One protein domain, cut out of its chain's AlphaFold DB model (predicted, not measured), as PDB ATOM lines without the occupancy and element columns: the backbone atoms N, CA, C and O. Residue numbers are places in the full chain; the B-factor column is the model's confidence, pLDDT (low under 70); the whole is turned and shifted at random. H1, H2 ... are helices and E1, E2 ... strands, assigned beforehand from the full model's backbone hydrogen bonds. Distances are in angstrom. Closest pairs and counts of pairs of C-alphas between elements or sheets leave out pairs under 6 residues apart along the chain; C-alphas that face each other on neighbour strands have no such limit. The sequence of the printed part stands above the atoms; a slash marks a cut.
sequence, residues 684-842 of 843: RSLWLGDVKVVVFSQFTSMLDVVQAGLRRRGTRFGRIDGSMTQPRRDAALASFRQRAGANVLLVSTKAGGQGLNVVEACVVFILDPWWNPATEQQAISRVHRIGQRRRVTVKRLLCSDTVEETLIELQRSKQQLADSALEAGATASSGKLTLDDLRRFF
ATOM      1  N   ARG A 684     -45.291 -72.026   0.012       34.09
ATOM      2  CA  ARG A 684     -43.919 -72.076  -0.544       34.09
ATOM      3  C   ARG A 684     -42.888 -72.527   0.513       34.09
ATOM      4  O   ARG A 684     -41.956 -73.259   0.172       34.09
ATOM      5  N   SER A 685     -43.073 -72.171   1.789       36.31
ATOM      6  CA  SER A 685     -42.202 -72.603   2.897       36.31
ATOM      7  C   SER A 685     -42.348 -74.092   3.267       36.31
ATOM      8  O   SER A 685     -41.344 -74.757   3.552       36.31
ATOM      9  N   LEU A 686     -43.566 -74.647   3.194       39.25
ATOM     10  CA  LEU A 686     -43.856 -76.059   3.487       39.25
ATOM     11  C   LEU A 686     -43.185 -76.999   2.471       39.25
ATOM     12  O   LEU A 686     -42.587 -78.009   2.859       39.25
ATOM     13  N   TRP A 687     -43.178 -76.623   1.187       46.78
ATOM     14  CA  TRP A 687     -42.471 -77.352   0.120       46.78
ATOM     15  C   TRP A 687     -40.940 -77.285   0.224       46.78
ATOM     16  O   TRP A 687     -40.243 -78.128  -0.337       46.78
ATOM     17  N   LEU A 688     -40.396 -76.334   0.990       50.16
ATOM     18  CA  LEU A 688     -38.966 -76.242   1.303       50.16
ATOM     19  C   LEU A 688     -38.567 -77.073   2.539       50.16
ATOM     20  O   LEU A 688     -37.411 -77.007   2.962       50.16
ATOM     21  N   GLY A 689     -39.482 -77.831   3.153       62.56
ATOM     22  CA  GLY A 689     -39.241 -78.634   4.358       62.56
ATOM     23  C   GLY A 689     -38.364 -79.875   4.137       62.56
ATOM     24  O   GLY A 689     -38.678 -80.716   3.296       62.56
ATOM     25  N   ASP A 690     -37.320 -80.047   4.963       76.06
ATOM     26  CA  ASP A 690     -36.543 -81.296   5.022       76.06
ATOM     27  C   ASP A 690     -37.486 -82.497   5.236       76.06
ATOM     28  O   ASP A 690     -38.334 -82.484   6.129       76.06
ATOM     29  N   VAL A 691     -37.363 -83.528   4.405       84.50
ATOM     30  CA  VAL A 691     -38.047 -84.818   4.561       84.50
ATOM     31  C   VAL A 691     -37.381 -85.596   5.692       84.50
ATOM     32  O   VAL A 691     -36.154 -85.730   5.728       84.50
ATOM     33  N   LYS A 692     -38.201 -86.122   6.606       89.50
ATOM     34  CA  LYS A 692     -37.771 -86.945   7.741       89.50
ATOM     35  C   LYS A 692     -38.421 -88.320   7.684       89.50
ATOM     36  O   LYS A 692     -39.588 -88.448   7.301       89.50
ATOM     37  N   VAL A 693     -37.643 -89.327   8.070       92.44
ATOM     38  CA  VAL A 693     -37.944 -90.742   7.833       92.44
ATOM     39  C   VAL A 693     -37.970 -91.513   9.149       92.44
ATOM     40  O   VAL A 693     -37.050 -91.382   9.956       92.44
ATOM     41  N   VAL A 694     -38.981 -92.355   9.353       93.81
ATOM     42  CA  VAL A 694     -39.007 -93.357  10.433       93.81
ATOM     43  C   VAL A 694     -38.811 -94.741   9.824       93.81
ATOM     44  O   VAL A 694     -39.386 -95.043   8.781       93.81
ATOM     45  N   VAL A 695     -38.002 -95.579  10.467       94.19
ATOM     46  CA  VAL A 695     -37.750 -96.964  10.053       94.19
ATOM     47  C   VAL A 695     -38.129 -97.888  11.207       94.19
ATOM     48  O   VAL A 695     -37.495 -97.853  12.267       94.19
ATOM     49  N   PHE A 696     -39.166 -98.696  10.998       93.81
ATOM     50  CA  PHE A 696     -39.650 -99.697  11.941       93.81
ATOM     51  C   PHE A 696     -39.086-101.086  11.630       93.81
ATOM     52  O   PHE A 696     -39.026-101.498  10.470       93.81
ATOM     53  N   SER A 697     -38.716-101.814  12.686       92.12
ATOM     54  CA  SER A 697     -38.338-103.231  12.626       92.12
ATOM     55  C   SER A 697     -38.670-103.953  13.934       92.12
ATOM     56  O   SER A 697     -38.518-103.392  15.026       92.12
ATOM     57  N   GLN A 698     -39.094-105.214  13.864       89.12
ATOM     58  CA  GLN A 698     -39.299-106.064  15.040       89.12
ATOM     59  C   GLN A 698     -37.973-106.557  15.640       89.12
ATOM     60  O   GLN A 698     -37.910-106.830  16.844       89.12
ATOM     61  N   PHE A 699     -36.922-106.668  14.823       87.50
ATOM     62  CA  PHE A 699     -35.627-107.215  15.214       87.50
ATOM     63  C   PHE A 699     -34.651-106.083  15.555       87.50
ATOM     64  O   PHE A 699     -34.141-105.380  14.685       87.50
ATOM     65  N   THR A 700     -34.308-105.930  16.836       86.38
ATOM     66  CA  THR A 700     -33.308-104.931  17.265       86.38
ATOM     67  C   THR A 700     -31.940-105.155  16.617       86.38
ATOM     68  O   THR A 700     -31.227-104.191  16.367       86.38
ATOM     69  N   SER A 701     -31.610-106.403  16.273       81.38
ATOM     70  CA  SER A 701     -30.418-106.772  15.506       81.38
ATOM     71  C   SER A 701     -30.455-106.298  14.047       81.38
ATOM     72  O   SER A 701     -29.402-105.979  13.500       81.38
ATOM     73  N   MET A 702     -31.631-106.164  13.421       85.50
ATOM     74  CA  MET A 702     -31.746-105.519  12.105       85.50
ATOM     75  C   MET A 702     -31.554-104.004  12.234       85.50
ATOM     76  O   MET A 702     -30.838-103.400  11.437       85.50
ATOM     77  N   LEU A 703     -32.063-103.387  13.309       87.81
ATOM     78  CA  LEU A 703     -31.748-101.987  13.624       87.81
ATOM     79  C   LEU A 703     -30.246-101.768  13.890       87.81
ATOM     80  O   LEU A 703     -29.724-100.724  13.507       87.81
ATOM     81  N   ASP A 704     -29.530-102.731  14.486       82.94
ATOM     82  CA  ASP A 704     -28.066-102.672  14.648       82.94
ATOM     83  C   ASP A 704     -27.329-102.677  13.291       82.94
ATOM     84  O   ASP A 704     -26.369-101.923  13.104       82.94
ATOM     85  N   VAL A 705     -27.807-103.470  12.326       83.31
ATOM     86  CA  VAL A 705     -27.273-103.533  10.953       83.31
ATOM     87  C   VAL A 705     -27.565-102.245  10.173       83.31
ATOM     88  O   VAL A 705     -26.644-101.637   9.620       83.31
ATOM     89  N   VAL A 706     -28.813-101.761  10.191       86.25
ATOM     90  CA  VAL A 706     -29.200-100.479   9.570       86.25
ATOM     91  C   VAL A 706     -28.386 -99.327  10.170       86.25
ATOM     92  O   VAL A 706     -27.836 -98.503   9.439       86.25
ATOM     93  N   GLN A 707     -28.218 -99.308  11.495       85.75
ATOM     94  CA  GLN A 707     -27.377 -98.345  12.211       85.75
ATOM     95  C   GLN A 707     -25.911 -98.380  11.749       85.75
ATOM     96  O   GLN A 707     -25.289 -97.324  11.620       85.75
ATOM     97  N   ALA A 708     -25.342 -99.559  11.479       79.31
ATOM     98  CA  ALA A 708     -23.986 -99.675  10.943       79.31
ATOM     99  C   ALA A 708     -23.877 -99.087   9.521       79.31
ATOM    100  O   ALA A 708     -22.935 -98.341   9.240       79.31
ATOM    101  N   GLY A 709     -24.854 -99.352   8.649       78.06
ATOM    102  CA  GLY A 709     -24.889 -98.795   7.291       78.06
ATOM    103  C   GLY A 709     -25.148 -97.279   7.240       78.06
ATOM    104  O   GLY A 709     -24.542 -96.591   6.418       78.06
ATOM    105  N   LEU A 710     -25.958 -96.737   8.159       83.62
ATOM    106  CA  LEU A 710     -26.161 -95.288   8.324       83.62
ATOM    107  C   LEU A 710     -24.891 -94.582   8.820       83.62
ATOM    108  O   LEU A 710     -24.523 -93.535   8.289       83.62
ATOM    109  N   ARG A 711     -24.180 -95.176   9.793       84.25
ATOM    110  CA  ARG A 711     -22.897 -94.646  10.291       84.25
ATOM    111  C   ARG A 711     -21.859 -94.515   9.177       84.25
ATOM    112  O   ARG A 711     -21.204 -93.481   9.101       84.25
ATOM    113  N   ARG A 712     -21.746 -95.511   8.288       78.19
ATOM    114  CA  ARG A 712     -20.819 -95.468   7.137       78.19
ATOM    115  C   ARG A 712     -21.158 -94.368   6.123       78.19
ATOM    116  O   ARG A 712     -20.248 -93.826   5.513       78.19
ATOM    117  N   ARG A 713     -22.440 -94.013   5.970       77.88
ATOM    118  CA  ARG A 713     -22.899 -92.897   5.117       77.88
ATOM    119  C   ARG A 713     -22.746 -91.512   5.758       77.88
ATOM    120  O   ARG A 713     -22.933 -90.509   5.077       77.88
ATOM    121  N   GLY A 714     -22.462 -91.432   7.060       80.56
ATOM    122  CA  GLY A 714     -22.485 -90.171   7.813       80.56
ATOM    123  C   GLY A 714     -23.894 -89.592   8.032       80.56
ATOM    124  O   GLY A 714     -24.033 -88.455   8.485       80.56
ATOM    125  N   THR A 715     -24.953 -90.351   7.728       82.50
ATOM    126  CA  THR A 715     -26.344 -89.901   7.869       82.50
ATOM    127  C   THR A 715     -26.689 -89.709   9.348       82.50
ATOM    128  O   THR A 715     -26.506 -90.617  10.157       82.50
ATOM    129  N   ARG A 716     -27.231 -88.543   9.731       86.00
ATOM    130  CA  ARG A 716     -27.658 -88.283  11.121       86.00
ATOM    131  C   ARG A 716     -28.954 -89.036  11.435       86.00
ATOM    132  O   ARG A 716     -29.988 -88.752  10.824       86.00
ATOM    133  N   PHE A 717     -28.906 -89.940  12.412       91.44
ATOM    134  CA  PHE A 717     -30.046 -90.746  12.852       91.44
ATOM    135  C   PHE A 717     -30.248 -90.701  14.374       91.44
ATOM    136  O   PHE A 717     -29.296 -90.521  15.134       91.44
ATOM    137  N   GLY A 718     -31.490 -90.906  14.809       89.88
ATOM    138  CA  GLY A 718     -31.853 -91.265  16.180       89.88
ATOM    139  C   GLY A 718     -32.245 -92.743  16.277       89.88
ATOM    140  O   GLY A 718     -32.505 -93.394  15.262       89.88
ATOM    141  N   ARG A 719     -32.317 -93.278  17.498       90.50
ATOM    142  CA  ARG A 719     -32.778 -94.645  17.781       90.50
ATOM    143  C   ARG A 719     -33.682 -94.667  19.009       90.50
ATOM    144  O   ARG A 719     -33.431 -93.918  19.948       90.50
ATOM    145  N   ILE A 720     -34.702 -95.524  18.993       88.75
ATOM    146  CA  ILE A 720     -35.613 -95.802  20.107       88.75
ATOM    147  C   ILE A 720     -35.882 -97.313  20.155       88.75
ATOM    148  O   ILE A 720     -36.541 -97.871  19.278       88.75
ATOM    149  N   ASP A 721     -35.395 -97.981  21.199       85.25
ATOM    150  CA  ASP A 721     -35.746 -99.370  21.506       85.25
ATOM    151  C   ASP A 721     -35.982 -99.583  23.013       85.25
ATOM    152  O   ASP A 721     -35.745 -98.698  23.840       85.25
ATOM    153  N   GLY A 722     -36.486-100.767  23.373       79.44
ATOM    154  CA  GLY A 722     -36.891-101.099  24.743       79.44
ATOM    155  C   GLY A 722     -35.757-101.143  25.776       79.44
ATOM    156  O   GLY A 722     -36.050-101.139  26.968       79.44
ATOM    157  N   SER A 723     -34.484-101.150  25.360       77.00
ATOM    158  CA  SER A 723     -33.338-101.074  26.283       77.00
ATOM    159  C   SER A 723     -33.037 -99.645  26.755       77.00
ATOM    160  O   SER A 723     -32.292 -99.443  27.715       77.00
ATOM    161  N   MET A 724     -33.613 -98.633  26.097       79.38
ATOM    162  CA  MET A 724     -33.311 -97.232  26.372       79.38
ATOM    163  C   MET A 724     -34.084 -96.700  27.581       79.38
ATOM    164  O   MET A 724     -35.305 -96.853  27.680       79.38
ATOM    165  N   THR A 725     -33.377 -95.996  28.468       83.69
ATOM    166  CA  THR A 725     -33.971 -95.203  29.553       83.69
ATOM    167  C   THR A 725     -34.775 -94.029  28.992       83.69
ATOM    168  O   THR A 725     -34.438 -93.503  27.931       83.69
ATOM    169  N   GLN A 726     -35.820 -93.597  29.708       81.94
ATOM    170  CA  GLN A 726     -36.743 -92.560  29.227       81.94
ATOM    171  C   GLN A 726     -36.021 -91.273  28.759       81.94
ATOM    172  O   GLN A 726     -36.175 -90.951  27.581       81.94
ATOM    173  N   PRO A 727     -35.086 -90.660  29.526       85.44
ATOM    174  CA  PRO A 727     -34.395 -89.441  29.080       85.44
ATOM    175  C   PRO A 727     -33.581 -89.611  27.787       85.44
ATOM    176  O   PRO A 727     -33.407 -88.659  27.030       85.44
ATOM    177  N   ARG A 728     -33.088 -90.826  27.491       85.62
ATOM    178  CA  ARG A 728     -32.388 -91.114  26.227       85.62
ATOM    179  C   ARG A 728     -33.351 -91.210  25.042       85.62
ATOM    180  O   ARG A 728     -32.956 -90.863  23.932       85.62
ATOM    181  N   ARG A 729     -34.595 -91.659  25.258       85.44
ATOM    182  CA  ARG A 729     -35.657 -91.622  24.235       85.44
ATOM    183  C   ARG A 729     -36.090 -90.184  23.980       85.44
ATOM    184  O   ARG A 729     -36.182 -89.784  22.826       85.44
ATOM    185  N   ASP A 730     -36.278 -89.403  25.041       86.12
ATOM    186  CA  ASP A 730     -36.709 -88.005  24.952       86.12
ATOM    187  C   ASP A 730     -35.659 -87.143  24.233       86.12
ATOM    188  O   ASP A 730     -36.001 -86.377  23.335       86.12
ATOM    189  N   ALA A 731     -34.368 -87.348  24.522       86.50
ATOM    190  CA  ALA A 731     -33.271 -86.708  23.793       86.50
ATOM    191  C   ALA A 731     -33.196 -87.139  22.312       86.50
ATOM    192  O   ALA A 731     -32.957 -86.305  21.434       86.50
ATOM    193  N   ALA A 732     -33.433 -88.423  22.006       86.81
ATOM    194  CA  ALA A 732     -33.491 -88.912  20.626       86.81
ATOM    195  C   ALA A 732     -34.680 -88.310  19.852       86.81
ATOM    196  O   ALA A 732     -34.518 -87.913  18.697       86.81
ATOM    197  N   LEU A 733     -35.843 -88.176  20.501       87.50
ATOM    198  CA  LEU A 733     -37.007 -87.476  19.955       87.50
ATOM    199  C   LEU A 733     -36.712 -85.991  19.742       87.50
ATOM    200  O   LEU A 733     -36.938 -85.501  18.643       87.50
ATOM    201  N   ALA A 734     -36.157 -85.278  20.725       87.06
ATOM    202  CA  ALA A 734     -35.821 -83.857  20.594       87.06
ATOM    203  C   ALA A 734     -34.866 -83.595  19.412       87.06
ATOM    204  O   ALA A 734     -35.128 -82.717  18.586       87.06
ATOM    205  N   SER A 735     -33.822 -84.418  19.265       87.94
ATOM    206  CA  SER A 735     -32.906 -84.384  18.114       87.94
ATOM    207  C   SER A 735     -33.607 -84.692  16.781       87.94
ATOM    208  O   SER A 735     -33.275 -84.096  15.756       87.94
ATOM    209  N   PHE A 736     -34.610 -85.575  16.772       89.69
ATOM    210  CA  PHE A 736     -35.427 -85.835  15.583       89.69
ATOM    211  C   PHE A 736     -36.466 -84.736  15.300       89.69
ATOM    212  O   PHE A 736     -36.793 -84.509  14.139       89.69
ATOM    213  N   ARG A 737     -36.958 -84.000  16.305       87.25
ATOM    214  CA  ARG A 737     -37.855 -82.844  16.106       87.25
ATOM    215  C   ARG A 737     -37.121 -81.655  15.499       87.25
ATOM    216  O   ARG A 737     -37.604 -81.068  14.529       87.25
ATOM    217  N   GLN A 738     -35.917 -81.357  15.987       84.56
ATOM    218  CA  GLN A 738     -35.061 -80.292  15.453       84.56
ATOM    219  C   GLN A 738     -34.844 -80.431  13.938       84.56
ATOM    220  O   GLN A 738     -34.633 -81.522  13.406       84.56
ATOM    221  N   ARG A 739     -34.878 -79.316  13.201       69.81
ATOM    222  CA  ARG A 739     -34.740 -79.331  11.732       69.81
ATOM    223  C   ARG A 739     -33.310 -79.631  11.253       69.81
ATOM    224  O   ARG A 739     -33.120 -80.259  10.215       69.81
ATOM    225  N   ALA A 740     -32.302 -79.219  12.021       71.38
ATOM    226  CA  ALA A 740     -30.897 -79.516  11.737       71.38
ATOM    227  C   ALA A 740     -30.444 -80.907  12.234       71.38
ATOM    228  O   ALA A 740     -29.403 -81.394  11.793       71.38
ATOM    229  N   GLY A 741     -31.218 -81.542  13.124       76.69
ATOM    230  CA  GLY A 741     -30.857 -82.768  13.838       76.69
ATOM    231  C   GLY A 741     -30.951 -84.046  12.999       76.69
ATOM    232  O   GLY A 741     -30.445 -84.104  11.872       76.69
ATOM    233  N   ALA A 742     -31.543 -85.099  13.563       79.12
ATOM    234  CA  ALA A 742     -31.646 -86.401  12.908       79.12
ATOM    235  C   ALA A 742     -32.635 -86.376  11.726       79.12
ATOM    236  O   ALA A 742     -33.779 -85.947  11.866       79.12
ATOM    237  N   ASN A 743     -32.200 -86.879  10.566       85.62
ATOM    238  CA  ASN A 743     -33.057 -87.055   9.385       85.62
ATOM    239  C   ASN A 743     -33.842 -88.381   9.445       85.62
ATOM    240  O   ASN A 743     -34.906 -88.499   8.838       85.62
ATOM    241  N   VAL A 744     -33.297 -89.383  10.146       92.00
ATOM    242  CA  VAL A 744     -33.818 -90.757  10.227       92.00
ATOM    243  C   VAL A 744     -34.040 -91.144  11.691       92.00
ATOM    244  O   VAL A 744     -33.189 -90.857  12.531       92.00
ATOM    245  N   LEU A 745     -35.140 -91.824  12.009       93.62
ATOM    246  CA  LEU A 745     -35.408 -92.391  13.333       93.62
ATOM    247  C   LEU A 745     -35.592 -93.907  13.233       93.62
ATOM    248  O   LEU A 745     -36.543 -94.380  12.615       93.62
ATOM    249  N   LEU A 746     -34.695 -94.666  13.859       93.19
ATOM    250  CA  LEU A 746     -34.814 -96.117  13.996       93.19
ATOM    251  C   LEU A 746     -35.696 -96.440  15.207       93.19
ATOM    252  O   LEU A 746     -35.348 -96.056  16.324       93.19
ATOM    253  N   VAL A 747     -36.809 -97.147  15.023       91.00
ATOM    254  CA  VAL A 747     -37.737 -97.480  16.117       91.00
ATOM    255  C   VAL A 747     -38.040 -98.972  16.096       91.00
ATOM    256  O   VAL A 747     -38.450 -99.501  15.066       91.00
ATOM    257  N   SER A 748     -37.887 -99.677  17.220       89.44
ATOM    258  CA  SER A 748     -38.362-101.065  17.257       89.44
ATOM    259  C   SER A 748     -39.890-101.100  17.321       89.44
ATOM    260  O   SER A 748     -40.492-100.343  18.085       89.44
ATOM    261  N   THR A 749     -40.547-101.968  16.548       79.50
ATOM    262  CA  THR A 749     -42.021-101.970  16.408       79.50
ATOM    263  C   THR A 749     -42.729-102.104  17.767       79.50
ATOM    264  O   THR A 749     -43.733-101.444  18.024       79.50
ATOM    265  N   LYS A 750     -42.137-102.863  18.703       71.69
ATOM    266  CA  LYS A 750     -42.616-102.991  20.093       71.69
ATOM    267  C   LYS A 750     -42.450-101.716  20.938       71.69
ATOM    268  O   LYS A 750     -43.258-101.494  21.831       71.69
ATOM    269  N   ALA A 751     -41.432-100.891  20.681       63.72
ATOM    270  CA  ALA A 751     -41.238 -99.609  21.365       63.72
ATOM    271  C   ALA A 751     -42.099 -98.488  20.750       63.72
ATOM    272  O   ALA A 751     -42.652 -97.671  21.482       63.72
ATOM    273  N   GLY A 752     -42.290 -98.488  19.424       54.97
ATOM    274  CA  GLY A 752     -43.228 -97.586  18.735       54.97
ATOM    275  C   GLY A 752     -44.694 -97.799  19.141       54.97
ATOM    276  O   GLY A 752     -45.504 -96.871  19.088       54.97
ATOM    277  N   GLY A 753     -45.021 -98.996  19.632       55.25
ATOM    278  CA  GLY A 753     -46.323 -99.329  20.206       55.25
ATOM    279  C   GLY A 753     -46.714 -98.537  21.461       55.25
ATOM    280  O   GLY A 753     -47.880 -98.592  21.824       55.25
ATOM    281  N   GLN A 754     -45.827 -97.761  22.100       60.75
ATOM    282  CA  GLN A 754     -46.126 -97.034  23.348       60.75
ATOM    283  C   GLN A 754     -46.013 -95.506  23.185       60.75
ATOM    284  O   GLN A 754     -44.914 -94.974  23.057       60.75
ATOM    285  N   GLY A 755     -47.151 -94.795  23.210       61.75
ATOM    286  CA  GLY A 755     -47.271 -93.340  23.441       61.75
ATOM    287  C   GLY A 755     -46.626 -92.359  22.440       61.75
ATOM    288  O   GLY A 755     -46.864 -91.155  22.529       61.75
ATOM    289  N   LEU A 756     -45.815 -92.830  21.490       75.62
ATOM    290  CA  LEU A 756     -44.911 -91.987  20.700       75.62
ATOM    291  C   LEU A 756     -45.643 -90.923  19.847       75.62
ATOM    292  O   LEU A 756     -46.701 -91.175  19.267       75.62
ATOM    293  N   ASN A 757     -45.061 -89.726  19.728       84.38
ATOM    294  CA  ASN A 757     -45.558 -88.667  18.844       84.38
ATOM    295  C   ASN A 757     -44.440 -88.193  17.907       84.38
ATOM    296  O   ASN A 757     -43.471 -87.593  18.380       84.38
ATOM    297  N   VAL A 758     -44.577 -88.508  16.615       85.50
ATOM    298  CA  VAL A 758     -43.546 -88.335  15.575       85.50
ATOM    299  C   VAL A 758     -44.173 -87.747  14.296       85.50
ATOM    300  O   VAL A 758     -43.966 -88.239  13.186       85.50
ATOM    301  N   VAL A 759     -45.000 -86.706  14.448       86.81
ATOM    302  CA  VAL A 759     -45.655 -85.985  13.332       86.81
ATOM    303  C   VAL A 759     -44.673 -85.262  12.407       86.81
ATOM    304  O   VAL A 759     -45.030 -84.879  11.299       86.81
ATOM    305  N   GLU A 760     -43.422 -85.087  12.829       86.69
ATOM    306  CA  GLU A 760     -42.371 -84.436  12.047       86.69
ATOM    307  C   GLU A 760     -41.857 -85.321  10.896       86.69
ATOM    308  O   GLU A 760     -41.163 -84.828  10.005       86.69
ATOM    309  N   ALA A 761     -42.183 -86.618  10.910       89.19
ATOM    310  CA  ALA A 761     -41.897 -87.551   9.828       89.19
ATOM    311  C   ALA A 761     -42.995 -87.537   8.756       89.19
ATOM    312  O   ALA A 761     -44.175 -87.393   9.063       89.19
ATOM    313  N   CYS A 762     -42.606 -87.751   7.498       87.31
ATOM    314  CA  CYS A 762     -43.540 -87.900   6.373       87.31
ATOM    315  C   CYS A 762     -43.283 -89.156   5.522       87.31
ATOM    316  O   CYS A 762     -44.093 -89.482   4.660       87.31
ATOM    317  N   VAL A 763     -42.193 -89.889   5.782       89.94
ATOM    318  CA  VAL A 763     -41.926 -91.203   5.178       89.94
ATOM    319  C   VAL A 763     -41.721 -92.235   6.284       89.94
ATOM    320  O   VAL A 763     -40.986 -91.992   7.245       89.94
ATOM    321  N   VAL A 764     -42.361 -93.391   6.141       93.06
ATOM    322  CA  VAL A 764     -42.279 -94.525   7.063       93.06
ATOM    323  C   VAL A 764     -41.854 -95.766   6.284       93.06
ATOM    324  O   VAL A 764     -42.513 -96.144   5.321       93.06
ATOM    325  N   PHE A 765     -40.784 -96.423   6.724       94.19
ATOM    326  CA  PHE A 765     -40.415 -97.761   6.270       94.19
ATOM    327  C   PHE A 765     -40.788 -98.790   7.332       94.19
ATOM    328  O   PHE A 765     -40.492 -98.599   8.513       94.19
ATOM    329  N   ILE A 766     -41.388 -99.893   6.903       93.62
ATOM    330  CA  ILE A 766     -41.534-101.121   7.686       93.62
ATOM    331  C   ILE A 766     -40.643-102.150   6.992       93.62
ATOM    332  O   ILE A 766     -40.904-102.507   5.843       93.62
ATOM    333  N   LEU A 767     -39.554-102.553   7.651       93.12
ATOM    334  CA  LEU A 767     -38.572-103.469   7.053       93.12
ATOM    335  C   LEU A 767     -39.048-104.921   7.065       93.12
ATOM    336  O   LEU A 767     -38.710-105.677   6.164       93.12
ATOM    337  N   ASP A 768     -39.827-105.289   8.078       91.12
ATOM    338  CA  ASP A 768     -40.247-106.656   8.353       91.12
ATOM    339  C   ASP A 768     -41.708-106.675   8.850       91.12
ATOM    340  O   ASP A 768     -42.048-105.944   9.787       91.12
ATOM    341  N   PRO A 769     -42.601-107.473   8.233       89.19
ATOM    342  CA  PRO A 769     -44.023-107.481   8.561       89.19
ATOM    343  C   PRO A 769     -44.318-108.281   9.839       89.19
ATOM    344  O   PRO A 769     -43.659-109.284  10.157       89.19
ATOM    345  N   TRP A 770     -45.332-107.857  10.594       85.69
ATOM    346  CA  TRP A 770     -45.683-108.426  11.900       85.69
ATOM    347  C   TRP A 770     -46.897-109.367  11.825       85.69
ATOM    348  O   TRP A 770     -47.781-109.211  10.994       85.69
ATOM    349  N   TRP A 771     -46.999-110.339  12.737       82.19
ATOM    350  CA  TRP A 771     -48.093-111.331  12.744       82.19
ATOM    351  C   TRP A 771     -49.502-110.759  13.001       82.19
ATOM    352  O   TRP A 771     -50.488-111.477  12.853       82.19
ATOM    353  N   ASN A 772     -49.606-109.496  13.426       78.94
ATOM    354  CA  ASN A 772     -50.868-108.796  13.655       78.94
ATOM    355  C   ASN A 772     -50.801-107.394  13.003       78.94
ATOM    356  O   ASN A 772     -50.032-106.554  13.489       78.94
ATOM    357  N   PRO A 773     -51.593-107.108  11.948       81.56
ATOM    358  CA  PRO A 773     -51.510-105.842  11.212       81.56
ATOM    359  C   PRO A 773     -51.875-104.627  12.079       81.56
ATOM    360  O   PRO A 773     -51.348-103.534  11.872       81.56
ATOM    361  N   ALA A 774     -52.681-104.804  13.132       79.00
ATOM    362  CA  ALA A 774     -53.038-103.718  14.041       79.00
ATOM    363  C   ALA A 774     -51.822-103.159  14.810       79.00
ATOM    364  O   ALA A 774     -51.818-101.983  15.175       79.00
ATOM    365  N   THR A 775     -50.762-103.954  15.020       81.06
ATOM    366  CA  THR A 775     -49.507-103.465  15.631       81.06
ATOM    367  C   THR A 775     -48.735-102.540  14.680       81.06
ATOM    368  O   THR A 775     -48.201-101.519  15.114       81.06
ATOM    369  N   GLU A 776     -48.718-102.841  13.378       85.25
ATOM    370  CA  GLU A 776     -48.170-101.930  12.362       85.25
ATOM    371  C   GLU A 776     -49.021-100.659  12.263       85.25
ATOM    372  O   GLU A 776     -48.487 -99.550  12.268       85.25
ATOM    373  N   GLN A 777     -50.350-100.797  12.268       83.75
ATOM    374  CA  GLN A 777     -51.265 -99.661  12.168       83.75
ATOM    375  C   GLN A 777     -51.179 -98.711  13.377       83.75
ATOM    376  O   GLN A 777     -51.301 -97.491  13.215       83.75
ATOM    377  N   GLN A 778     -50.913 -99.234  14.582       83.19
ATOM    378  CA  GLN A 778     -50.565 -98.428  15.759       83.19
ATOM    379  C   GLN A 778     -49.258 -97.644  15.541       83.19
ATOM    380  O   GLN A 778     -49.221 -96.443  15.816       83.19
ATOM    381  N   ALA A 779     -48.211 -98.288  15.010       85.69
ATOM    382  CA  ALA A 779     -46.919 -97.655  14.732       85.69
ATOM    383  C   ALA A 779     -47.030 -96.546  13.664       85.69
ATOM    384  O   ALA A 779     -46.581 -95.421  13.897       85.69
ATOM    385  N   ILE A 780     -47.726 -96.810  12.550       88.62
ATOM    386  CA  ILE A 780     -48.060 -95.816  11.510       88.62
ATOM    387  C   ILE A 780     -48.852 -94.646  12.117       88.62
ATOM    388  O   ILE A 780     -48.581 -93.479  11.827       88.62
ATOM    389  N   SER A 781     -49.788 -94.929  13.027       86.44
ATOM    390  CA  SER A 781     -50.595 -93.904  13.710       86.44
ATOM    391  C   SER A 781     -49.818 -93.056  14.729       86.44
ATOM    392  O   SER A 781     -50.368 -92.073  15.226       86.44
ATOM    393  N   ARG A 782     -48.540 -93.352  15.015       85.69
ATOM    394  CA  ARG A 782     -47.648 -92.424  15.743       85.69
ATOM    395  C   ARG A 782     -47.109 -91.288  14.853       85.69
ATOM    396  O   ARG A 782     -46.665 -90.276  15.393       85.69
ATOM    397  N   VAL A 783     -47.191 -91.443  13.524       88.75
ATOM    398  CA  VAL A 783     -46.777 -90.466  12.493       88.75
ATOM    399  C   VAL A 783     -47.993 -89.833  11.800       88.75
ATOM    400  O   VAL A 783     -48.075 -88.611  11.667       88.75
ATOM    401  N   HIS A 784     -48.975 -90.645  11.396       89.19
ATOM    402  CA  HIS A 784     -50.231 -90.173  10.813       89.19
ATOM    403  C   HIS A 784     -51.265 -89.887  11.916       89.19
ATOM    404  O   HIS A 784     -52.100 -90.737  12.252       89.19
ATOM    405  N   ARG A 785     -51.191 -88.695  12.516       88.06
ATOM    406  CA  ARG A 785     -52.048 -88.224  13.621       88.06
ATOM    407  C   ARG A 785     -52.217 -86.700  13.586       88.06
ATOM    408  O   ARG A 785     -51.534 -86.025  12.822       88.06
ATOM    409  N   ILE A 786     -53.110 -86.176  14.428       82.94
ATOM    410  CA  ILE A 786     -53.323 -84.730  14.621       82.94
ATOM    411  C   ILE A 786     -51.970 -84.046  14.875       82.94
ATOM    412  O   ILE A 786     -51.170 -84.540  15.674       82.94
ATOM    413  N   GLY A 787     -51.718 -82.948  14.156       82.19
ATOM    414  CA  GLY A 787     -50.425 -82.256  14.083       82.19
ATOM    415  C   GLY A 787     -49.612 -82.555  12.813       82.19
ATOM    416  O   GLY A 787     -48.690 -81.807  12.500       82.19
ATOM    417  N   GLN A 788     -49.956 -83.599  12.050       82.69
ATOM    418  CA  GLN A 788     -49.341 -83.881  10.749       82.69
ATOM    419  C   GLN A 788     -49.773 -82.846   9.693       82.69
ATOM    420  O   GLN A 788     -50.966 -82.655   9.471       82.69
ATOM    421  N   ARG A 789     -48.802 -82.215   9.014       80.12
ATOM    422  CA  ARG A 789     -49.020 -81.175   7.982       80.12
ATOM    423  C   ARG A 789     -48.619 -81.608   6.556       80.12
ATOM    424  O   ARG A 789     -48.708 -80.804   5.634       80.12
ATOM    425  N   ARG A 790     -48.138 -82.842   6.350       79.88
ATOM    426  CA  ARG A 790     -47.668 -83.370   5.048       79.88
ATOM    427  C   ARG A 790     -48.327 -84.719   4.727       79.88
ATOM    428  O   ARG A 790     -48.624 -85.478   5.646       79.88
ATOM    429  N   ARG A 791     -48.496 -85.043   3.433       80.50
ATOM    430  CA  ARG A 791     -48.858 -86.403   2.965       80.50
ATOM    431  C   ARG A 791     -47.864 -87.416   3.557       80.50
ATOM    432  O   ARG A 791     -46.661 -87.146   3.566       80.50
ATOM    433  N   VAL A 792     -48.362 -88.546   4.059       87.44
ATOM    434  CA  VAL A 792     -47.538 -89.590   4.698       87.44
ATOM    435  C   VAL A 792     -47.418 -90.806   3.784       87.44
ATOM    436  O   VAL A 792     -48.419 -91.452   3.481       87.44
ATOM    437  N   THR A 793     -46.194 -91.155   3.392       88.50
ATOM    438  CA  THR A 793     -45.906 -92.360   2.597       88.50
ATOM    439  C   THR A 793     -45.422 -93.485   3.507       88.50
ATOM    440  O   THR A 793     -44.440 -93.310   4.231       88.50
ATOM    441  N   VAL A 794     -46.072 -94.648   3.460       91.75
ATOM    442  CA  VAL A 794     -45.640 -95.873   4.147       91.75
ATOM    443  C   VAL A 794     -45.198 -96.897   3.105       91.75
ATOM    444  O   VAL A 794     -46.010 -97.314   2.286       91.75
ATOM    445  N   LYS A 795     -43.937 -97.335   3.153       92.31
ATOM    446  CA  LYS A 795     -43.411 -98.444   2.341       92.31
ATOM    447  C   LYS A 795     -43.180 -99.666   3.234       92.31
ATOM    448  O   LYS A 795     -42.391 -99.593   4.180       92.31
ATOM    449  N   ARG A 796     -43.840-100.786   2.934       94.12
ATOM    450  CA  ARG A 796     -43.508-102.110   3.497       94.12
ATOM    451  C   ARG A 796     -42.533-102.799   2.545       94.12
ATOM    452  O   ARG A 796     -42.861-102.929   1.370       94.12
ATOM    453  N   LEU A 797     -41.354-103.200   3.022       93.44
ATOM    454  CA  LEU A 797     -40.374-103.939   2.217       93.44
ATOM    455  C   LEU A 797     -40.603-105.446   2.395       93.44
ATOM    456  O   LEU A 797     -40.595-105.932   3.525       93.44
ATOM    457  N   LEU A 798     -40.810-106.170   1.295       94.00
ATOM    458  CA  LEU A 798     -41.199-107.585   1.297       94.00
ATOM    459  C   LEU A 798     -40.360-108.378   0.298       94.00
ATOM    460  O   LEU A 798     -40.172-107.932  -0.834       94.00
ATOM    461  N   CYS A 799     -39.891-109.562   0.684       93.00
ATOM    462  CA  CYS A 799     -39.180-110.456  -0.230       93.00
ATOM    463  C   CYS A 799     -40.136-111.430  -0.940       93.00
ATOM    464  O   CYS A 799     -40.785-112.244  -0.279       93.00
ATOM    465  N   SER A 800     -40.187-111.364  -2.273       91.94
ATOM    466  CA  SER A 800     -40.950-112.296  -3.125       91.94
ATOM    467  C   SER A 800     -40.404-113.723  -3.040       91.94
ATOM    468  O   SER A 800     -39.208-113.909  -2.790       91.94
ATOM    469  N   ASP A 801     -41.266-114.723  -3.242       90.19
ATOM    470  CA  ASP A 801     -40.923-116.153  -3.146       90.19
ATOM    471  C   ASP A 801     -40.426-116.570  -1.740       90.19
ATOM    472  O   ASP A 801     -39.587-117.472  -1.587       90.19
ATOM    473  N   THR A 802     -40.920-115.897  -0.687       93.19
ATOM    474  CA  THR A 802     -40.561-116.170   0.717       93.19
ATOM    475  C   THR A 802     -41.767-116.234   1.658       93.19
ATOM    476  O   THR A 802     -42.866-115.797   1.330       93.19
ATOM    477  N   VAL A 803     -41.541-116.698   2.896       92.25
ATOM    478  CA  VAL A 803     -42.540-116.709   3.987       92.25
ATOM    479  C   VAL A 803     -43.173-115.344   4.299       92.25
ATOM    480  O   VAL A 803     -44.174-115.294   5.012       92.25
ATOM    481  N   GLU A 804     -42.611-114.230   3.822       92.38
ATOM    482  CA  GLU A 804     -43.226-112.909   3.994       92.38
ATOM    483  C   GLU A 804     -44.479-112.734   3.136       92.38
ATOM    484  O   GLU A 804     -45.425-112.079   3.567       92.38
ATOM    485  N   GLU A 805     -44.522-113.372   1.969       91.81
ATOM    486  CA  GLU A 805     -45.646-113.327   1.035       91.81
ATOM    487  C   GLU A 805     -46.880-114.002   1.647       91.81
ATOM    488  O   GLU A 805     -47.899-113.347   1.878       91.81
ATOM    489  N   THR A 806     -46.731-115.254   2.092       89.50
ATOM    490  CA  THR A 806     -47.748-116.000   2.854       89.50
ATOM    491  C   THR A 806     -48.177-115.280   4.141       89.50
ATOM    492  O   THR A 806     -49.335-115.355   4.553       89.50
ATOM    493  N   LEU A 807     -47.264-114.553   4.799       89.19
ATOM    494  CA  LEU A 807     -47.592-113.766   5.993       89.19
ATOM    495  C   LEU A 807     -48.474-112.558   5.643       89.19
ATOM    496  O   LEU A 807     -49.400-112.258   6.399       89.19
ATOM    497  N   ILE A 808     -48.241-111.896   4.507       89.94
ATOM    498  CA  ILE A 808     -49.084-110.796   4.015       89.94
ATOM    499  C   ILE A 808     -50.443-111.303   3.515       89.94
ATOM    500  O   ILE A 808     -51.456-110.656   3.784       89.94
ATOM    501  N   GLU A 809     -50.519-112.472   2.875       87.75
ATOM    502  CA  GLU A 809     -51.804-113.129   2.579       87.75
ATOM    503  C   GLU A 809     -52.605-113.399   3.861       87.75
ATOM    504  O   GLU A 809     -53.788-113.057   3.951       87.75
ATOM    505  N   LEU A 810     -51.946-113.949   4.886       83.88
ATOM    506  CA  LEU A 810     -52.550-114.200   6.191       83.88
ATOM    507  C   LEU A 810     -52.976-112.891   6.882       83.88
ATOM    508  O   LEU A 810     -54.051-112.849   7.479       83.88
ATOM    509  N   GLN A 811     -52.183-111.814   6.785       83.88
ATOM    510  CA  GLN A 811     -52.593-110.482   7.251       83.88
ATOM    511  C   GLN A 811     -53.856-110.011   6.525       83.88
ATOM    512  O   GLN A 811     -54.792-109.594   7.197       83.88
ATOM    513  N   ARG A 812     -53.904-110.087   5.185       83.88
ATOM    514  CA  ARG A 812     -55.061-109.647   4.382       83.88
ATOM    515  C   ARG A 812     -56.319-110.427   4.746       83.88
ATOM    516  O   ARG A 812     -57.330-109.802   5.044       83.88
ATOM    517  N   SER A 813     -56.239-111.755   4.806       78.00
ATOM    518  CA  SER A 813     -57.368-112.608   5.196       78.00
ATOM    519  C   SER A 813     -57.854-112.286   6.614       78.00
ATOM    520  O   SER A 813     -59.050-112.097   6.831       78.00
ATOM    521  N   LYS A 814     -56.936-112.113   7.576       72.69
ATOM    522  CA  LYS A 814     -57.285-111.697   8.944       72.69
ATOM    523  C   LYS A 814     -57.848-110.279   9.021       72.69
ATOM    524  O   LYS A 814     -58.700-110.041   9.868       72.69
ATOM    525  N   GLN A 815     -57.388-109.358   8.178       71.94
ATOM    526  CA  GLN A 815     -57.868-107.978   8.135       71.94
ATOM    527  C   GLN A 815     -59.267-107.909   7.515       71.94
ATOM    528  O   GLN A 815     -60.151-107.329   8.126       71.94
ATOM    529  N   GLN A 816     -59.508-108.599   6.396       70.81
ATOM    530  CA  GLN A 816     -60.841-108.767   5.802       70.81
ATOM    531  C   GLN A 816     -61.824-109.364   6.815       70.81
ATOM    532  O   GLN A 816     -62.872-108.781   7.071       70.81
ATOM    533  N   LEU A 817     -61.444-110.466   7.474       65.88
ATOM    534  CA  LEU A 817     -62.243-111.058   8.549       65.88
ATOM    535  C   LEU A 817     -62.444-110.097   9.732       65.88
ATOM    536  O   LEU A 817     -63.500-110.134  10.348       65.88
ATOM    537  N   ALA A 818     -61.474-109.237  10.059       61.94
ATOM    538  CA  ALA A 818     -61.578-108.261  11.146       61.94
ATOM    539  C   ALA A 818     -62.399-107.009  10.785       61.94
ATOM    540  O   ALA A 818     -63.003-106.418  11.676       61.94
ATOM    541  N   ASP A 819     -62.461-106.614   9.515       62.88
ATOM    542  CA  ASP A 819     -63.276-105.487   9.053       62.88
ATOM    543  C   ASP A 819     -64.727-105.934   8.827       62.88
ATOM    544  O   ASP A 819     -65.643-105.305   9.357       62.88
ATOM    545  N   SER A 820     -64.942-107.121   8.243       56.91
ATOM    546  CA  SER A 820     -66.238-107.813   8.319       56.91
ATOM    547  C   SER A 820     -66.652-108.090   9.773       56.91
ATOM    548  O   SER A 820     -67.834-107.995  10.095       56.91
ATOM    549  N   ALA A 821     -65.710-108.342  10.691       53.41
ATOM    550  CA  ALA A 821     -66.012-108.386  12.122       53.41
ATOM    551  C   ALA A 821     -66.390-107.023  12.710       53.41
ATOM    552  O   ALA A 821     -67.153-106.962  13.666       53.41
ATOM    553  N   LEU A 822     -65.806-105.942  12.192       54.91
ATOM    554  CA  LEU A 822     -66.100-104.554  12.547       54.91
ATOM    555  C   LEU A 822     -67.545-104.158  12.208       54.91
ATOM    556  O   LEU A 822     -68.243-103.549  13.020       54.91
ATOM    557  N   GLU A 823     -67.959-104.490  10.987       46.22
ATOM    558  CA  GLU A 823     -69.208-104.033  10.363       46.22
ATOM    559  C   GLU A 823     -70.348-105.025  10.595       46.22
ATOM    560  O   GLU A 823     -71.381-104.676  11.166       46.22
ATOM    561  N   ALA A 824     -70.123-106.289  10.234       34.28
ATOM    562  CA  ALA A 824     -71.063-107.381  10.435       34.28
ATOM    563  C   ALA A 824     -70.854-108.119  11.768       34.28
ATOM    564  O   ALA A 824     -71.535-109.106  11.979       34.28
ATOM    565  N   GLY A 825     -69.952-107.670  12.659       38.81
ATOM    566  CA  GLY A 825     -69.828-108.065  14.080       38.81
ATOM    567  C   GLY A 825     -69.019-109.335  14.430       38.81
ATOM    568  O   GLY A 825     -68.753-109.591  15.606       38.81
ATOM    569  N   ALA A 826     -68.629-110.148  13.446       34.34
ATOM    570  CA  ALA A 826     -68.099-111.505  13.636       34.34
ATOM    571  C   ALA A 826     -66.569-111.607  13.883       34.34
ATOM    572  O   ALA A 826     -65.815-111.965  12.981       34.34
ATOM    573  N   THR A 827     -66.075-111.358  15.106       39.25
ATOM    574  CA  THR A 827     -64.636-111.489  15.458       39.25
ATOM    575  C   THR A 827     -64.025-112.884  15.221       39.25
ATOM    576  O   THR A 827     -64.092-113.752  16.091       39.25
ATOM    577  N   ALA A 828     -63.335-113.087  14.096       40.97
ATOM    578  CA  ALA A 828     -62.609-114.329  13.814       40.97
ATOM    579  C   ALA A 828     -61.550-114.681  14.889       40.97
ATOM    580  O   ALA A 828     -60.877-113.811  15.453       40.97
ATOM    581  N   SER A 829     -61.369-115.980  15.147       41.97
ATOM    582  CA  SER A 829     -60.555-116.555  16.231       41.97
ATOM    583  C   SER A 829     -59.034-116.478  15.980       41.97
ATOM    584  O   SER A 829     -58.325-117.478  15.877       41.97
ATOM    585  N   SER A 830     -58.488-115.260  15.937       49.19
ATOM    586  CA  SER A 830     -57.103-114.939  15.529       49.19
ATOM    587  C   SER A 830     -55.982-115.361  16.516       49.19
ATOM    588  O   SER A 830     -54.875-114.816  16.491       49.19
ATOM    589  N   GLY A 831     -56.234-116.329  17.404       51.69
ATOM    590  CA  GLY A 831     -55.352-116.687  18.524       51.69
ATOM    591  C   GLY A 831     -54.168-117.611  18.196       51.69
ATOM    592  O   GLY A 831     -53.118-117.488  18.828       51.69
ATOM    593  N   LYS A 832     -54.313-118.527  17.232       59.75
ATOM    594  CA  LYS A 832     -53.285-119.502  16.810       59.75
ATOM    595  C   LYS A 832     -53.260-119.601  15.280       59.75
ATOM    596  O   LYS A 832     -54.259-119.293  14.639       59.75
ATOM    597  N   LEU A 833     -52.129-120.012  14.706       69.06
ATOM    598  CA  LEU A 833     -52.086-120.485  13.318       69.06
ATOM    599  C   LEU A 833     -52.713-121.883  13.280       69.06
ATOM    600  O   LEU A 833     -52.398-122.712  14.139       69.06
ATOM    601  N   THR A 834     -53.600-122.135  12.323       79.56
ATOM    602  CA  THR A 834     -54.146-123.477  12.080       79.56
ATOM    603  C   THR A 834     -53.081-124.391  11.465       79.56
ATOM    604  O   THR A 834     -52.043-123.924  10.990       79.56
ATOM    605  N   LEU A 835     -53.331-125.706  11.443       81.62
ATOM    606  CA  LEU A 835     -52.453-126.649  10.739       81.62
ATOM    607  C   LEU A 835     -52.316-126.278   9.252       81.62
ATOM    608  O   LEU A 835     -51.219-126.337   8.702       81.62
ATOM    609  N   ASP A 836     -53.400-125.820   8.622       82.75
ATOM    610  CA  ASP A 836     -53.386-125.419   7.216       82.75
ATOM    611  C   ASP A 836     -52.713-124.063   6.978       82.75
ATOM    612  O   ASP A 836     -52.067-123.898   5.944       82.75
ATOM    613  N   ASP A 837     -52.754-123.127   7.933       83.94
ATOM    614  CA  ASP A 837     -51.909-121.923   7.884       83.94
ATOM    615  C   ASP A 837     -50.423-122.292   7.957       83.94
ATOM    616  O   ASP A 837     -49.622-121.761   7.192       83.94
ATOM    617  N   LEU A 838     -50.045-123.224   8.843       86.25
ATOM    618  CA  LEU A 838     -48.662-123.705   8.944       86.25
ATOM    619  C   LEU A 838     -48.213-124.401   7.655       86.25
ATOM    620  O   LEU A 838     -47.125-124.105   7.164       86.25
ATOM    621  N   ARG A 839     -49.062-125.253   7.067       87.69
ATOM    622  CA  ARG A 839     -48.799-125.903   5.772       87.69
ATOM    623  C   ARG A 839     -48.537-124.890   4.659       87.69
ATOM    624  O   ARG A 839     -47.639-125.123   3.858       87.69
ATOM    625  N   ARG A 840     -49.260-123.759   4.598       87.88
ATOM    626  CA  ARG A 840     -49.021-122.718   3.572       87.88
ATOM    627  C   ARG A 840     -47.583-122.187   3.591       87.88
ATOM    628  O   ARG A 840     -47.045-121.930   2.523       87.88
ATOM    629  N   PHE A 841     -46.946-122.083   4.762       86.94
ATOM    630  CA  PHE A 841     -45.553-121.625   4.884       86.94
ATOM    631  C   PHE A 841     -44.493-122.649   4.441       86.94
ATOM    632  O   PHE A 841     -43.315-122.294   4.413       86.94
ATOM    633  N   PHE A 842     -44.873-123.898   4.140       86.25
ATOM    634  CA  PHE A 842     -43.948-124.986   3.787       86.25
ATOM    635  C   PHE A 842     -44.354-125.757   2.519       86.25
ATOM    636  O   PHE A 842     -43.862-126.866   2.302       86.25
TER     637      PHE A 842
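What this domain is: This is residues 684 to 842 of the 843 residues of an uncharacterized protein of Cafeteria roenbergensis (UniProt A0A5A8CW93). A twisted wall of five parallel strands stands between H2 on one face and H3 on the other; the long helix H6 runs away from its E5 side, and the chain then folds back to place H7 near the beginning of H6. The short helix H1 lies far from the sheet at the other end. The 159 printed residues hold H1 E1 H2 E2 H3 E3 H4 E4 H5 E5 H6 H7 in chain order, with the sheet order E2 E3 E1 E4 E5. The class is mixed, helices and strands; the whole is compact, with a radius of gyration of the C-alphas of 17.6 A and spans of 51 by 34 by 31 A.

Where its parts are: H1 is residues 684 to 687, from C-alpha 684 at (-43.919, -72.076, -0.544). E1 is 693 to 697, 13.4 A, and H2 is 700 to 713, 20.0 A. E2 is 717 to 720, H3 is 726 to 737, 16.4 A, and E3 is 744 to 748, 13.3 A. H4 is 749 to 752, E4 is 763 to 766 and H5 is 773 to 780, 10.6 A. E5 is 792 to 799, 23.0 A, H6 is 803 to 823, 30.2 A, and H7 is 835 to 840, ending at C-alpha 840 (-49.021, -122.718, 3.572).

How they stand to each other: The sheet's edge strands are E2 and E5. Across the neighbour strands, these backbone pairs are within hydrogen-bond range: N 718 and O 744 for E2 and E3, 2.8 A; N 745 and O 693 for E3 and E1, 2.8 A; N 765 and O 694 for E1 and E4, 2.8 A; and N 764 and O 793 for E4 and E5, 2.8 A. E2, H3, E3 and E4, H5, E5 are strand-helix-strand units, two parallel neighbour strands with a helix between; E1, H2, E2 and E3, H4, E4 are split ones, with a strand between; the four crossovers are right-handed. In three layers, helices on both faces, H2 has a height over the sheet of 9.4 A and H3 8.1 A. H4 and H5 touch, closest at the C-alphas of Gly 752 and Ala 779, 5.4 A. H5 only grazes the sheet. H6 and H7 are close but not clearly touching, C-alphas of Thr 806 and Arg 840 6.9 A apart, at a steep tilt of 55 degrees, opposite ways. Every O i to N i+4 pair is within range in H2, H3, H5, H6 and H7; H1 and H4 are too short for one.

The domain as a whole: The C-alphas farthest apart, of Arg 684 and Leu 835, are 56.4 A apart. The printed part has no cut. The long links are H5 to E5 and H6 to H7. Mean pLDDT of the printed part is 79.5; residues 684 to 689, 739, 751 to 755 and 817 to 833 are under 70.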